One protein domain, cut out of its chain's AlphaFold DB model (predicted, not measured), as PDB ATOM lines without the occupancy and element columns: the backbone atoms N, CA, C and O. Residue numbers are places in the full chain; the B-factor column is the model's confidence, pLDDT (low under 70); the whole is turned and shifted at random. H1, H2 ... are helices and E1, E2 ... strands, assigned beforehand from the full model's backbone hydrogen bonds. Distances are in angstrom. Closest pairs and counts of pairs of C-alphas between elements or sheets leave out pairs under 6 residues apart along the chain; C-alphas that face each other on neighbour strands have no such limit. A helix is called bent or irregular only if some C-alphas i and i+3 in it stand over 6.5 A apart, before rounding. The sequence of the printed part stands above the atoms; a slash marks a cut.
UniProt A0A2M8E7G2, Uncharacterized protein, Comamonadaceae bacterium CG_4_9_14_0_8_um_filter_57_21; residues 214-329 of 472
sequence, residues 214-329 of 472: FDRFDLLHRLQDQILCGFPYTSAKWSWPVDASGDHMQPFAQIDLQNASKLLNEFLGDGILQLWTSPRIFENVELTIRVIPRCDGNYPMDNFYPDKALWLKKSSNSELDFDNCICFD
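AT A GLANCE: This is residues 214 to 329 of the 472 residues of an uncharacterized protein of Comamonadaceae bacterium CG_4_9_14_0_8_um_filter_57_21 (UniProt A0A2M8E7G2). There is little regular structure: a narrow antiparallel sheet, order E1 - E2 - E3, with H2 and H3 at one end, long loops around it, and residues 316 to 321 sticking out. The 116 printed residues, 41 in named elements of mixed class, run H1 E1 H2 E2 E3 H3 H4. The whole is compact, radius of gyration of the C-alphas 15.0 A, spanning 47 by 30 by 27 A.

IN THESE COORDINATES: Find C-alpha 250 at (146.106, 99.110, 173.021); E1 runs 18.3 A to 256. E2, residues 271 to 277, spans 20.1 A; E3, 288 to 293, 16.5 A. H2 is 257 to 264; H3, 294 to 298, is irregular, C-alphas 295 and 298 being 7.2 A apart. H1 is 219 to 222; H4, 326 to 329, ends at (159.227, 100.058, 180.281).

HOW THE PARTS SIT: Within hydrogen-bond range, find N 255 and O 273 of E1 and E2, 2.8 A, and N 274 and O 290 of the hairpin E2 and E3, 2.7 A. H2 and H3 only graze the sheet; the closest C-alphas of H2 and E2 are those of Leu 257 and Gly 271, 5.6 A apart, and the closest of H3 and E2 those of Arg 294 and Gly 271, 4.0 A apart. H1 and H4 are not on it and are too short for O i to N i+4 pairs; in H2 every such pair is within range, in H3 0 of 1, with 1 of 2 O i to N i+3 pairs.

THE WHOLE: The printed part has no cut; its farthest C-alphas, Asn 265 and Glu 319, are 49.1 A apart. Links H1 to E1 and H3 to H4 are long. Find pLDDT under 70 at 228, 280 to 286 and 308 to 329.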
ATOM      1  N   PHE A 214     148.082  82.415 181.472       81.31
ATOM      2  CA  PHE A 214     146.899  82.771 180.697       81.31
ATOM      3  C   PHE A 214     146.819  81.918 179.435       81.31
ATOM      4  O   PHE A 214     147.814  81.700 178.753       81.31
ATOM      5  N   ASP A 215     145.608  81.461 179.131       84.88
ATOM      6  CA  ASP A 215     145.276  80.784 177.881       84.88
ATOM      7  C   ASP A 215     144.160  81.577 177.211       84.88
ATOM      8  O   ASP A 215     143.068  81.700 177.762       84.88
ATOM      9  N   ARG A 216     144.441  82.128 176.031       82.06
ATOM     10  CA  ARG A 216     143.484  82.938 175.270       82.06
ATOM     11  C   ARG A 216     142.322  82.139 174.694       82.06
ATOM     12  O   ARG A 216     141.279  82.722 174.409       82.06
ATOM     13  N   PHE A 217     142.478  80.833 174.502       85.94
ATOM     14  CA  PHE A 217     141.382  79.994 174.019       85.94
ATOM     15  C   PHE A 217     140.404  79.643 175.143       85.94
ATOM     16  O   PHE A 217     139.240  79.342 174.876       85.94
ATOM     17  N   ASP A 218     140.834  79.767 176.399       89.44
ATOM     18  CA  ASP A 218     139.969  79.633 177.560       89.44
ATOM     19  C   ASP A 218     139.132  80.910 177.760       89.44
ATOM     20  O   ASP A 218     139.627  81.998 178.072       89.44
ATOM     21  N   LEU A 219     137.815  80.777 177.587       89.69
ATOM     22  CA  LEU A 219     136.878  81.876 177.800       89.69
ATOM     23  C   LEU A 219     136.921  82.405 179.241       89.69
ATOM     24  O   LEU A 219     136.857  83.617 179.439       89.69
ATOM     25  N   LEU A 220     137.047  81.531 180.242       90.19
ATOM     26  CA  LEU A 220     137.095  81.955 181.639       90.19
ATOM     27  C   LEU A 220     138.316  82.829 181.890       90.19
ATOM     28  O   LEU A 220     138.185  83.844 182.567       90.19
ATOM     29  N   HIS A 221     139.466  82.480 181.309       89.75
ATOM     30  CA  HIS A 221     140.676  83.295 181.388       89.75
ATOM     31  C   HIS A 221     140.498  84.662 180.719       89.75
ATOM     32  O   HIS A 221     140.892  85.673 181.300       89.75
ATOM     33  N   ARG A 222     139.878  84.718 179.530       90.19
ATOM     34  CA  ARG A 222     139.615  85.986 178.823       90.19
ATOM     35  C   ARG A 222     138.689  86.924 179.592       90.19
ATOM     36  O   ARG A 222     138.793  88.132 179.410       90.19
ATOM     37  N   LEU A 223     137.804  86.392 180.435       91.44
ATOM     38  CA  LEU A 223     136.872  87.173 181.255       91.44
ATOM     39  C   LEU A 223     137.461  87.637 182.607       91.44
ATOM     40  O   LEU A 223     136.799  88.409 183.296       91.44
ATOM     41  N   GLN A 224     138.656  87.170 183.002       90.62
ATOM     42  CA  GLN A 224     139.329  87.599 184.243       90.62
ATOM     43  C   GLN A 224     139.944  89.001 184.127       90.62
ATOM     44  O   GLN A 224     140.025  89.577 183.042       90.62
ATOM     45  N   ASP A 225     140.430  89.530 185.252       89.38
ATOM     46  CA  ASP A 225     141.232  90.751 185.280       89.38
ATOM     47  C   ASP A 225     142.483  90.620 184.370       89.38
ATOM     48  O   ASP A 225     143.232  89.639 184.428       89.38
ATOM     49  N   GLN A 226     142.713  91.625 183.523       85.12
ATOM     50  CA  GLN A 226     143.890  91.769 182.652       85.12
ATOM     51  C   GLN A 226     144.381  93.201 182.795       85.12
ATOM     52  O   GLN A 226     143.910  94.088 182.094       85.12
ATOM     53  N   ILE A 227     145.231  93.471 183.776       77.50
ATOM     54  CA  ILE A 227     145.679  94.836 184.045       77.50
ATOM     55  C   ILE A 227     147.060  95.062 183.449       77.50
ATOM     56  O   ILE A 227     147.907  94.175 183.489       77.50
ATOM     57  N   LEU A 228     147.291  96.282 182.971       69.75
ATOM     58  CA  LEU A 228     148.569  96.692 182.408       69.75
ATOM     59  C   LEU A 228     148.902  95.908 181.135       69.75
ATOM     60  O   LEU A 228     149.917  95.216 181.040       69.75
ATOM     61  N   CYS A 229     147.997  96.043 180.166       71.19
ATOM     62  CA  CYS A 229     147.946  95.292 178.912       71.19
ATOM     63  C   CYS A 229     147.440  93.847 179.089       71.19
ATOM     64  O   CYS A 229     146.613  93.579 179.960       71.19
ATOM     65  N   GLY A 230     147.837  92.937 178.195       75.31
ATOM     66  CA  GLY A 230     147.310  91.569 178.122       75.31
ATOM     67  C   GLY A 230     146.237  91.410 177.045       75.31
ATOM     68  O   GLY A 230     146.020  92.305 176.233       75.31
ATOM     69  N   PHE A 231     145.570  90.256 177.009       82.50
ATOM     70  CA  PHE A 231     144.573  89.949 175.982       82.50
ATOM     71  C   PHE A 231     143.158  90.012 176.576       82.50
ATOM     72  O   PHE A 231     142.612  88.986 177.001       82.50
ATOM     73  N   PRO A 232     142.545  91.207 176.647       89.31
ATOM     74  CA  PRO A 232     141.213  91.353 177.218       89.31
ATOM     75  C   PRO A 232     140.163  90.599 176.396       89.31
ATOM     76  O   PRO A 232     140.390  90.189 175.256       89.31
ATOM     77  N   TYR A 233     138.978  90.432 176.970       92.88
ATOM     78  CA  TYR A 233     137.822  89.880 176.286       92.88
ATOM     79  C   TYR A 233     137.393  90.773 175.114       92.88
ATOM     80  O   TYR A 233     136.964  91.912 175.290       92.88
ATOM     81  N   THR A 234     137.437  90.236 173.904       93.25
ATOM     82  CA  THR A 234     136.787  90.818 172.729       93.25
ATOM     83  C   THR A 234     136.021  89.725 171.999       93.25
ATOM     84  O   THR A 234     136.328  88.528 172.099       93.25
ATOM     85  N   SER A 235     134.969  90.133 171.306       94.06
ATOM     86  CA  SER A 235     134.059  89.231 170.612       94.06
ATOM     87  C   SER A 235     133.521  89.865 169.339       94.06
ATOM     88  O   SER A 235     133.688  91.058 169.117       94.06
ATOM     89  N   ALA A 236     132.813  89.090 168.520       92.00
ATOM     90  CA  ALA A 236     132.153  89.617 167.326       92.00
ATOM     91  C   ALA A 236     131.165  90.770 167.626       92.00
ATOM     92  O   ALA A 236     130.964  91.638 166.783       92.00
ATOM     93  N   LYS A 237     130.556  90.795 168.824       94.94
ATOM     94  CA  LYS A 237     129.699  91.904 169.287       94.94
ATOM     95  C   LYS A 237     130.514  93.051 169.891       94.94
ATOM     96  O   LYS A 237     130.166  94.213 169.718       94.94
ATOM     97  N   TRP A 238     131.577  92.713 170.615       95.06
ATOM     98  CA  TRP A 238     132.450  93.649 171.318       95.06
ATOM     99  C   TRP A 238     133.855  93.592 170.723       95.06
ATOM    100  O   TRP A 238     134.790  93.089 171.356       95.06
ATOM    101  N   SER A 239     133.982  94.059 169.481       93.56
ATOM    102  CA  SER A 239     135.221  93.958 168.708       93.56
ATOM    103  C   SER A 239     136.351  94.783 169.319       93.56
ATOM    104  O   SER A 239     136.136  95.673 170.149       93.56
ATOM    105  N   TRP A 240     137.579  94.497 168.909       91.56
ATOM    106  CA  TRP A 240     138.750  95.278 169.266       91.56
ATOM    107  C   TRP A 240     138.550  96.747 168.867       91.56
ATOM    108  O   TRP A 240     138.264  97.017 167.697       91.56
ATOM    109  N   PRO A 241     138.650  97.701 169.808       90.88
ATOM    110  CA  PRO A 241     138.375  99.093 169.498       90.88
ATOM    111  C   PRO A 241     139.464  99.682 168.600       90.88
ATOM    112  O   PRO A 241     140.638  99.317 168.689       90.88
ATOM    113  N   VAL A 242     139.049 100.603 167.738       87.25
ATOM    114  CA  VAL A 242     139.924 101.383 166.860       87.25
ATOM    115  C   VAL A 242     139.833 102.854 167.245       87.25
ATOM    116  O   VAL A 242     138.770 103.313 167.670       87.25
ATOM    117  N   ASP A 243     140.941 103.579 167.141       83.31
ATOM    118  CA  ASP A 243     140.967 105.015 167.398       83.31
ATOM    119  C   ASP A 243     140.427 105.825 166.205       83.31
ATOM    120  O   ASP A 243     140.020 105.281 165.175       83.31
ATOM    121  N   ALA A 244     140.421 107.155 166.333       83.25
ATOM    122  CA  ALA A 244     139.943 108.056 165.283       83.25
ATOM    123  C   ALA A 244     140.748 107.968 163.969       83.25
ATOM    124  O   ALA A 244     140.253 108.386 162.925       83.25
ATOM    125  N   SER A 245     141.971 107.428 164.009       79.62
ATOM    126  CA  SER A 245     142.807 107.189 162.826       79.62
ATOM    127  C   SER A 245     142.562 105.814 162.195       79.62
ATOM    128  O   SER A 245     143.135 105.523 161.147       79.62
ATOM    129  N   GLY A 246     141.718 104.977 162.807       80.56
ATOM    130  CA  GLY A 246     141.458 103.605 162.380       80.56
ATOM    131  C   GLY A 246     142.481 102.586 162.889       80.56
ATOM    132  O   GLY A 246     142.406 101.424 162.494       80.56
ATOM    133  N   ASP A 247     143.408 102.985 163.765       81.25
ATOM    134  CA  ASP A 247     144.389 102.065 164.337       81.25
ATOM    135  C   ASP A 247     143.788 101.299 165.516       81.25
ATOM    136  O   ASP A 247     143.056 101.854 166.338       81.25
ATOM    137  N   HIS A 248     144.132 100.018 165.643       84.12
ATOM    138  CA  HIS A 248     143.723  99.219 166.794       84.12
ATOM    139  C   HIS A 248     144.310  99.785 168.090       84.12
ATOM    140  O   HIS A 248     145.526  99.920 168.239       84.12
ATOM    141  N   MET A 249     143.429 100.073 169.047       84.25
ATOM    142  CA  MET A 249     143.819 100.594 170.352       84.25
ATOM    143  C   MET A 249     144.559  99.534 171.170       84.25
ATOM    144  O   MET A 249     144.349  98.330 171.016       84.25
ATOM    145  N   GLN A 250     145.403  99.976 172.088       81.75
ATOM    146  CA  GLN A 250     146.106  99.110 173.021       81.75
ATOM    147  C   GLN A 250     145.270  98.904 174.290       81.75
ATOM    148  O   GLN A 250     144.667  99.858 174.794       81.75
ATOM    149  N   PRO A 251     145.214  97.676 174.828       84.19
ATOM    150  CA  PRO A 251     144.553  97.429 176.092       84.19
ATOM    151  C   PRO A 251     145.388  98.036 177.216       84.19
ATOM    152  O   PRO A 251     146.586  97.782 177.320       84.19
ATOM    153  N   PHE A 252     144.750  98.828 178.069       80.88
ATOM    154  CA  PHE A 252     145.373  99.361 179.272       80.88
ATOM    155  C   PHE A 252     145.035  98.489 180.482       80.88
ATOM    156  O   PHE A 252     145.931  98.012 181.173       80.88
ATOM    157  N   ALA A 253     143.749  98.220 180.713       85.69
ATOM    158  CA  ALA A 253     143.325  97.263 181.725       85.69
ATOM    159  C   ALA A 253     141.943  96.678 181.426       85.69
ATOM    160  O   ALA A 253     141.122  97.273 180.733       85.69
ATOM    161  N   GLN A 254     141.673  95.536 182.033       92.38
ATOM    162  CA  GLN A 254     140.394  94.870 182.124       92.38
ATOM    163  C   GLN A 254     140.167  94.485 183.582       92.38
ATOM    164  O   GLN A 254     141.041  93.873 184.194       92.38
ATOM    165  N   ILE A 255     138.998  94.825 184.117       92.81
ATOM    166  CA  ILE A 255     138.610  94.543 185.494       92.81
ATOM    167  C   ILE A 255     137.276  93.797 185.493       92.81
ATOM    168  O   ILE A 255     136.278  94.281 184.952       92.81
ATOM    169  N   ASP A 256     137.248  92.626 186.122       94.12
ATOM    170  CA  ASP A 256     136.023  91.909 186.443       94.12
ATOM    171  C   ASP A 256     135.292  92.660 187.566       94.12
ATOM    172  O   ASP A 256     135.709  92.667 188.729       94.12
ATOM    173  N   LEU A 257     134.166  93.289 187.223       94.12
ATOM    174  CA  LEU A 257     133.411  94.123 188.156       94.12
ATOM    175  C   LEU A 257     132.796  93.315 189.299       94.12
ATOM    176  O   LEU A 257     132.652  93.843 190.401       94.12
ATOM    177  N   GLN A 258     132.479  92.036 189.088       93.25
ATOM    178  CA  GLN A 258     131.942  91.183 190.145       93.25
ATOM    179  C   GLN A 258     133.045  90.798 191.139       93.25
ATOM    180  O   GLN A 258     132.815  90.808 192.353       93.25
ATOM    181  N   ASN A 259     134.241  90.470 190.643       92.12
ATOM    182  CA  ASN A 259     135.402  90.192 191.487       92.12
ATOM    183  C   ASN A 259     135.806  91.436 192.289       92.12
ATOM    184  O   ASN A 259     135.900  91.384 193.519       92.12
ATOM    185  N   ALA A 260     135.938  92.579 191.611       91.75
ATOM    186  CA  ALA A 260     136.228  93.852 192.254       91.75
ATOM    187  C   ALA A 260     135.163  94.222 193.296       91.75
ATOM    188  O   ALA A 260     135.509  94.653 194.397       91.75
ATOM    189  N   SER A 261     133.879  93.972 193.003       92.19
ATOM    190  CA  SER A 261     132.786  94.237 193.944       92.19
ATOM    191  C   SER A 261     132.924  93.434 195.238       92.19
ATOM    192  O   SER A 261     132.753  93.967 196.336       92.19
ATOM    193  N   LYS A 262     133.270  92.144 195.123       91.31
ATOM    194  CA  LYS A 262     133.506  91.261 196.276       91.31
ATOM    195  C   LYS A 262     134.704  91.728 197.099       91.31
ATOM    196  O   LYS A 262     134.619  91.771 198.322       91.31
ATOM    197  N   LEU A 263     135.807  92.076 196.433       88.75
ATOM    198  CA  LEU A 263     137.047  92.486 197.094       88.75
ATOM    199  C   LEU A 263     136.922  93.829 197.796       88.75
ATOM    200  O   LEU A 263     137.453  93.971 198.891       88.75
ATOM    201  N   LEU A 264     136.230  94.789 197.183       85.88
ATOM    202  CA  LEU A 264     136.040  96.129 197.733       85.88
ATOM    203  C   LEU A 264     134.823  96.228 198.660       85.88
ATOM    204  O   LEU A 264     134.678  97.234 199.351       85.88
ATOM    205  N   ASN A 265     133.998  95.179 198.727       86.19
ATOM    206  CA  ASN A 265     132.721  95.162 199.439       86.19
ATOM    207  C   ASN A 265     131.798  96.314 198.999       86.19
ATOM    208  O   ASN A 265     131.181  96.995 199.815       86.19
ATOM    209  N   GLU A 266     131.733  96.537 197.688       88.00
ATOM    210  CA  GLU A 266     130.994  97.623 197.047       88.00
ATOM    211  C   GLU A 266     130.359  97.100 195.761       88.00
ATOM    212  O   GLU A 266     131.001  96.366 195.024       88.00
ATOM    213  N   PHE A 267     129.113  97.457 195.449       90.12
ATOM    214  CA  PHE A 267     128.522  97.066 194.165       90.12
ATOM    215  C   PHE A 267     129.044  97.965 193.036       90.12
ATOM    216  O   PHE A 267     128.753  99.163 193.021       90.12
ATOM    217  N   LEU A 268     129.800  97.377 192.105       90.94
ATOM    218  CA  LEU A 268     130.385  98.051 190.938       90.94
ATOM    219  C   LEU A 268     129.723  97.653 189.612       90.94
ATOM    220  O   LEU A 268     130.031  98.233 188.576       90.94
ATOM    221  N   GLY A 269     128.822  96.669 189.638       91.00
ATOM    222  CA  GLY A 269     128.146  96.125 188.460       91.00
ATOM    223  C   GLY A 269     128.468  94.653 188.197       91.00
ATOM    224  O   GLY A 269     129.257  94.027 188.907       91.00
ATOM    225  N   ASP A 270     127.834  94.101 187.160       91.50
ATOM    226  CA  ASP A 270     128.016  92.715 186.716       91.50
ATOM    227  C   ASP A 270     128.450  92.659 185.246       91.50
ATOM    228  O   ASP A 270     127.652  92.759 184.309       91.50
ATOM    229  N   GLY A 271     129.758  92.533 185.049       94.38
ATOM    230  CA  GLY A 271     130.376  92.560 183.735       94.38
ATOM    231  C   GLY A 271     131.869  92.835 183.816       94.38
ATOM    232  O   GLY A 271     132.504  92.594 184.844       94.38
ATOM    233  N   ILE A 272     132.406  93.344 182.717       95.38
ATOM    234  CA  ILE A 272     133.823  93.626 182.537       95.38
ATOM    235  C   ILE A 272     133.992  95.105 182.206       95.38
ATOM    236  O   ILE A 272     133.443  95.587 181.218       95.38
ATOM    237  N   LEU A 273     134.781  95.811 183.008       95.06
ATOM    238  CA  LEU A 273     135.278  97.141 182.684       95.06
ATOM    239  C   LEU A 273     136.572  97.000 181.890       95.06
ATOM    240  O   LEU A 273     137.462  96.262 182.294       95.06
ATOM    241  N   GLN A 274     136.697  97.719 180.786       93.94
ATOM    242  CA  GLN A 274     137.900  97.762 179.970       93.94
ATOM    243  C   GLN A 274     138.328  99.196 179.721       93.94
ATOM    244  O   GLN A 274     137.499 100.091 179.555       93.94
ATOM    245  N   LEU A 275     139.636  99.370 179.654       89.50
ATOM    246  CA  LEU A 275     140.319 100.626 179.425       89.50
ATOM    247  C   LEU A 275     141.238 100.424 178.235       89.50
ATOM    248  O   LEU A 275     142.025  99.474 178.208       89.50
ATOM    249  N   TRP A 276     141.128 101.316 177.268       87.94
ATOM    250  CA  TRP A 276     141.854 101.257 176.011       87.94
ATOM    251  C   TRP A 276     142.537 102.585 175.756       87.94
ATOM    252  O   TRP A 276     142.015 103.630 176.135       87.94
ATOM    253  N   THR A 277     143.680 102.560 175.090       81.75
ATOM    254  CA  THR A 277     144.405 103.777 174.736       81.75
ATOM    255  C   THR A 277     144.914 103.725 173.300       81.75
ATOM    256  O   THR A 277     145.136 102.641 172.762       81.75
ATOM    257  N   SER A 278     145.040 104.876 172.640       78.50
ATOM    258  CA  SER A 278     145.605 104.928 171.285       78.50
ATOM    259  C   SER A 278     147.082 104.515 171.328       78.50
ATOM    260  O   SER A 278     147.763 104.819 172.303       78.50
ATOM    261  N   PRO A 279     147.624 103.849 170.294       70.75
ATOM    262  CA  PRO A 279     149.056 103.559 170.224       70.75
ATOM    263  C   PRO A 279     149.938 104.807 170.012       70.75
ATOM    264  O   PRO A 279     151.157 104.695 170.091       70.75
ATOM    265  N   ARG A 280     149.363 105.982 169.714       65.12
ATOM    266  CA  ARG A 280     150.088 107.197 169.281       65.12
ATOM    267  C   ARG A 280     150.323 108.228 170.400       65.12
ATOM    268  O   ARG A 280     150.367 109.425 170.128       65.12
ATOM    269  N   ILE A 281     150.416 107.802 171.658       58.53
ATOM    270  CA  ILE A 281     150.428 108.722 172.807       58.53
ATOM    271  C   ILE A 281     151.756 109.477 172.888       58.53
ATOM    272  O   ILE A 281     152.783 108.883 173.202       58.53
ATOM    273  N   PHE A 282     151.715 110.791 172.680       51.69
ATOM    274  CA  PHE A 282     152.834 111.679 173.004       51.69
ATOM    275  C   PHE A 282     152.449 112.721 174.061       51.69
ATOM    276  O   PHE A 282     153.273 113.048 174.906       51.69
ATOM    277  N   GLU A 283     151.190 113.172 174.110       49.81
ATOM    278  CA  GLU A 283     150.714 114.174 175.072       49.81
ATOM    279  C   GLU A 283     149.209 113.927 175.326       49.81
ATOM    280  O   GLU A 283     148.410 113.989 174.399       49.81
ATOM    281  N   ASN A 284     148.815 113.613 176.565       55.38
ATOM    282  CA  ASN A 284     147.454 113.242 177.029       55.38
ATOM    283  C   ASN A 284     146.972 111.813 176.689       55.38
ATOM    284  O   ASN A 284     146.381 111.557 175.644       55.38
ATOM    285  N   VAL A 285     147.161 110.876 177.633       62.19
ATOM    286  CA  VAL A 285     146.524 109.545 177.629       62.19
ATOM    287  C   VAL A 285     145.021 109.719 177.877       62.19
ATOM    288  O   VAL A 285     144.554 109.695 179.015       62.19
ATOM    289  N   GLU A 286     144.237 109.878 176.814       69.75
ATOM    290  CA  GLU A 286     142.791 109.682 176.903       69.75
ATOM    291  C   GLU A 286     142.499 108.174 176.902       69.75
ATOM    292  O   GLU A 286     142.826 107.454 175.951       69.75
ATOM    293  N   LEU A 287     141.928 107.672 178.001       81.44
ATOM    294  CA  LEU A 287     141.503 106.278 178.092       81.44
ATOM    295  C   LEU A 287     140.057 106.148 177.626       81.44
ATOM    296  O   LEU A 287     139.136 106.713 178.210       81.44
ATOM    297  N   THR A 288     139.842 105.322 176.609       88.31
ATOM    298  CA  THR A 288     138.502 104.879 176.237       88.31
ATOM    299  C   THR A 288     138.020 103.837 177.237       88.31
ATOM    300  O   THR A 288     138.615 102.765 177.379       88.31
ATOM    301  N   ILE A 289     136.918 104.152 177.915       91.56
ATOM    302  CA  ILE A 289     136.275 103.279 178.895       91.56
ATOM    303  C   ILE A 289     135.135 102.510 178.228       91.56
ATOM    304  O   ILE A 289     134.243 103.097 177.618       91.56
ATOM    305  N   ARG A 290     135.129 101.187 178.387       93.69
ATOM    306  CA  ARG A 290     134.084 100.297 177.874       93.69
ATOM    307  C   ARG A 290     133.605  99.350 178.966       93.69
ATOM    308  O   ARG A 290     134.419  98.699 179.608       93.69
ATOM    309  N   VAL A 291     132.291  99.226 179.146       94.62
ATOM    310  CA  VAL A 291     131.689  98.241 180.059       94.62
ATOM    311  C   VAL A 291     130.943  97.192 179.241       94.62
ATOM    312  O   VAL A 291     130.007  97.522 178.518       94.62
ATOM    313  N   ILE A 292     131.360  95.933 179.361       95.44
ATOM    314  CA  ILE A 292     130.751  94.780 178.697       95.44
ATOM    315  C   ILE A 292     129.880  94.036 179.719       95.44
ATOM    316  O   ILE A 292     130.416  93.547 180.717       95.44
ATOM    317  N   PRO A 293     128.559  93.916 179.506       94.81
ATOM    318  CA  PRO A 293     127.685  93.156 180.396       94.81
ATOM    319  C   PRO A 293     128.093  91.683 180.485       94.81
ATOM    320  O   PRO A 293     128.462  91.077 179.479       94.81
ATOM    321  N   ARG A 294     127.959  91.057 181.662       93.44
ATOM    322  CA  ARG A 294     128.327  89.638 181.840       93.44
ATOM    323  C   ARG A 294     127.596  88.697 180.882       93.44
ATOM    324  O   ARG A 294     128.184  87.726 180.410       93.44
ATOM    325  N   CYS A 295     126.328  88.989 180.583       93.31
ATOM    326  CA  CYS A 295     125.511  88.206 179.654       93.31
ATOM    327  C   CYS A 295     126.085  88.166 178.229       93.31
ATOM    328  O   CYS A 295     125.807  87.228 177.487       93.31
ATOM    329  N   ASP A 296     126.939  89.127 177.874       94.00
ATOM    330  CA  ASP A 296     127.627  89.170 176.593       94.00
ATOM    331  C   ASP A 296     128.969  88.417 176.600       94.00
ATOM    332  O   ASP A 296     129.693  88.466 175.614       94.00
ATOM    333  N   GLY A 297     129.314  87.683 177.664       89.12
ATOM    334  CA  GLY A 297     130.567  86.923 177.741       89.12
ATOM    335  C   GLY A 297     130.659  85.730 176.777       89.12
ATOM    336  O   GLY A 297     131.753  85.250 176.508       89.12
ATOM    337  N   ASN A 298     129.540  85.268 176.211       90.19
ATOM    338  CA  ASN A 298     129.486  84.033 175.413       90.19
ATOM    339  C   ASN A 298     129.498  84.255 173.891       90.19
ATOM    340  O   ASN A 298     129.330  83.295 173.137       90.19
ATOM    341  N   TYR A 299     129.685  85.489 173.414       92.75
ATOM    342  CA  TYR A 299     129.818  85.722 171.973       92.75
ATOM    343  C   TYR A 299     131.116  85.102 171.426       92.75
ATOM    344  O   TYR A 299     132.120  85.047 172.149       92.75
ATOM    345  N   PRO A 300     131.125  84.665 170.149       91.75
ATOM    346  CA  PRO A 300     132.326  84.159 169.491       91.75
ATOM    347  C   PRO A 300     133.485  85.150 169.590       91.75
ATOM    348  O   PRO A 300     133.269  86.364 169.551       91.75
ATOM    349  N   MET A 301     134.705  84.623 169.716       90.62
ATOM    350  CA  MET A 301     135.924  85.429 169.766       90.62
ATOM    351  C   MET A 301     136.014  86.355 168.550       90.62
ATOM    352  O   MET A 301     135.605  85.982 167.453       90.62
ATOM    353  N   ASP A 302     136.526  87.563 168.769       89.50
ATOM    354  CA  ASP A 302     136.782  88.514 167.693       89.50
ATOM    355  C   ASP A 302     137.740  87.905 166.654       89.50
ATOM    356  O   ASP A 302     138.744  87.289 167.010       89.50
ATOM    357  N   ASN A 303     137.448  88.107 165.371       87.38
ATOM    358  CA  ASN A 303     138.301  87.660 164.274       87.38
ATOM    359  C   ASN A 303     139.681  88.331 164.310       87.38
ATOM    360  O   ASN A 303     140.652  87.747 163.837       87.38
ATOM    361  N   PHE A 304     139.773  89.543 164.866       85.94
ATOM    362  CA  PHE A 304     141.041  90.257 165.016       85.94
ATOM    363  C   PHE A 304     141.850  89.819 166.250       85.94
ATOM    364  O   PHE A 304     142.995  90.239 166.400       85.94
ATOM    365  N   TYR A 305     141.301  88.986 167.146       86.44
ATOM    366  CA  TYR A 305     141.943  88.673 168.427       86.44
ATOM    367  C   TYR A 305     143.394  88.202 168.227       86.44
ATOM    368  O   TYR A 305     143.610  87.120 167.674       86.44
ATOM    369  N   PRO A 306     144.405  88.965 168.680       77.56
ATOM    370  CA  PRO A 306     145.769  88.758 168.226       77.56
ATOM    371  C   PRO A 306     146.377  87.483 168.818       77.56
ATOM    372  O   PRO A 306     146.074  87.096 169.947       77.56
ATOM    373  N   ASP A 307     147.267  86.838 168.058       72.00
ATOM    374  CA  ASP A 307     148.007  85.647 168.509       72.00
ATOM    375  C   ASP A 307     149.192  85.970 169.424       72.00
ATOM    376  O   ASP A 307     149.721  85.085 170.093       72.00
ATOM    377  N   LYS A 308     149.639  87.227 169.420       66.94
ATOM    378  CA  LYS A 308     150.783  87.726 170.188       66.94
ATOM    379  C   LYS A 308     150.457  89.104 170.739       66.94
ATOM    380  O   LYS A 308     149.633  89.809 170.158       66.94
ATOM    381  N   ALA A 309     151.140  89.515 171.799       65.62
ATOM    382  CA  ALA A 309     151.023  90.859 172.338       65.62
ATOM    383  C   ALA A 309     151.601  91.868 171.336       65.62
ATOM    384  O   ALA A 309     152.792  92.167 171.333       65.62
ATOM    385  N   LEU A 310     150.780  92.375 170.415       59.59
ATOM    386  CA  LEU A 310     151.251  93.279 169.359       59.59
ATOM    387  C   LEU A 310     151.814  94.588 169.928       59.59
ATOM    388  O   LEU A 310     152.722  95.168 169.342       59.59
ATOM    389  N   TRP A 311     151.338  94.980 171.109       64.00
ATOM    390  CA  TRP A 311     151.825  96.109 171.903       64.00
ATOM    391  C   TRP A 311     153.242  95.914 172.481       64.00
ATOM    392  O   TRP A 311     153.810  96.868 172.997       64.00
ATOM    393  N   LEU A 312     153.841  94.719 172.375       52.03
ATOM    394  CA  LEU A 312     155.243  94.462 172.746       52.03
ATOM    395  C   LEU A 312     156.243  94.644 171.602       52.03
ATOM    396  O   LEU A 312     157.458  94.606 171.824       52.03
ATOM    397  N   LYS A 313     155.780  94.779 170.357       48.44
ATOM    398  CA  LYS A 313     156.699  94.886 169.222       48.44
ATOM    399  C   LYS A 313     157.262  96.302 169.152       48.44
ATOM    400  O   LYS A 313     156.517  97.248 168.915       48.44
ATOM    401  N   LYS A 314     158.593  96.424 169.265       43.12
ATOM    402  CA  LYS A 314     159.332  97.615 168.822       43.12
ATOM    403  C   LYS A 314     158.927  97.892 167.382       43.12
ATOM    404  O   LYS A 314     159.178  97.058 166.508       43.12
ATOM    405  N   SER A 315     158.271  99.018 167.136       38.97
ATOM    406  CA  SER A 315     158.033  99.424 165.763       38.97
ATOM    407  C   SER A 315     159.396  99.690 165.121       38.97
ATOM    408  O   SER A 315     160.272 100.334 165.691       38.97
ATOM    409  N   SER A 316     159.620  99.070 163.969       39.22
ATOM    410  CA  SER A 316     160.937  98.983 163.348       39.22
ATOM    411  C   SER A 316     161.271 100.173 162.450       39.22
ATOM    412  O   SER A 316     162.340 100.167 161.854       39.22
ATOM    413  N   ASN A 317     160.391 101.172 162.322       38.41
ATOM    414  CA  ASN A 317     160.527 102.210 161.302       38.41
ATOM    415  C   ASN A 317     160.227 103.611 161.843       38.41
ATOM    416  O   ASN A 317     159.100 104.079 161.717       38.41
ATOM    417  N   SER A 318     161.254 104.269 162.376       39.25
ATOM    418  CA  SER A 318     161.552 105.707 162.249       39.25
ATOM    419  C   SER A 318     162.500 106.133 163.370       39.25
ATOM    420  O   SER A 318     162.448 105.624 164.483       39.25
ATOM    421  N   GLU A 319     163.368 107.092 163.072       36.50
ATOM    422  CA  GLU A 319     164.229 107.810 164.022       36.50
ATOM    423  C   GLU A 319     163.421 108.752 164.948       36.50
ATOM    424  O   GLU A 319     163.883 109.825 165.322       36.50
ATOM    425  N   LEU A 320     162.198 108.353 165.309       35.44
ATOM    426  CA  LEU A 320     161.371 108.954 166.348       35.44
ATOM    427  C   LEU A 320     161.102 107.870 167.397       35.44
ATOM    428  O   LEU A 320     160.295 106.969 167.189       35.44
ATOM    429  N   ASP A 321     161.874 107.963 168.476       37.38
ATOM    430  CA  ASP A 321     161.887 107.188 169.718       37.38
ATOM    431  C   ASP A 321     160.720 106.212 169.955       37.38
ATOM    432  O   ASP A 321     159.635 106.565 170.420       37.38
ATOM    433  N   PHE A 322     161.014 104.925 169.757       36.91
ATOM    434  CA  PHE A 322     160.186 103.792 170.190       36.91
ATOM    435  C   PHE A 322     160.388 103.413 171.668       36.91
ATOM    436  O   PHE A 322     160.208 102.250 172.033       36.91
ATOM    437  N   ASP A 323     160.708 104.393 172.515       39.66
ATOM    438  CA  ASP A 323     160.787 104.262 173.979       39.66
ATOM    439  C   ASP A 323     159.428 104.527 174.677       39.66
ATOM    440  O   ASP A 323     159.339 104.564 175.897       39.66
ATOM    441  N   ASN A 324     158.330 104.694 173.925       39.75
ATOM    442  CA  ASN A 324     157.086 105.273 174.460       39.75
ATOM    443  C   ASN A 324     155.847 104.363 174.431       39.75
ATOM    444  O   ASN A 324     154.723 104.851 174.327       39.75
ATOM    445  N   CYS A 325     155.986 103.045 174.622       44.47
ATOM    446  CA  CYS A 325     154.850 102.298 175.173       44.47
ATOM    447  C   CYS A 325     154.894 102.465 176.693       44.47
ATOM    448  O   CYS A 325     155.413 101.589 177.383       44.47
ATOM    449  N   ILE A 326     154.380 103.604 177.185       48.22
ATOM    450  CA  ILE A 326     154.457 104.062 178.587       48.22
ATOM    451  C   ILE A 326     154.347 102.879 179.558       48.22
ATOM    452  O   ILE A 326     155.227 102.670 180.379       48.22
ATOM    453  N   CYS A 327     153.344 102.015 179.393       46.94
ATOM    454  CA  CYS A 327     153.079 100.905 180.310       46.94
ATOM    455  C   CYS A 327     154.191  99.837 180.402       46.94
ATOM    456  O   CYS A 327     154.323  99.218 181.453       46.94
ATOM    457  N   PHE A 328     154.990  99.588 179.358       47.62
ATOM    458  CA  PHE A 328     155.893  98.426 179.315       47.62
ATOM    459  C   PHE A 328     157.269  98.649 179.926       47.62
ATOM    460  O   PHE A 328     157.722  97.793 180.692       47.62
ATOM    461  N   ASP A 329     157.932  99.772 179.646       47.00
ATOM    462  CA  ASP A 329     159.227 100.058 180.281       47.00
ATOM    463  C   ASP A 329     159.073 100.224 181.795       47.00
ATOM    464  O   ASP A 329     159.900  99.742 182.572       47.00
TER     465      ASP A 329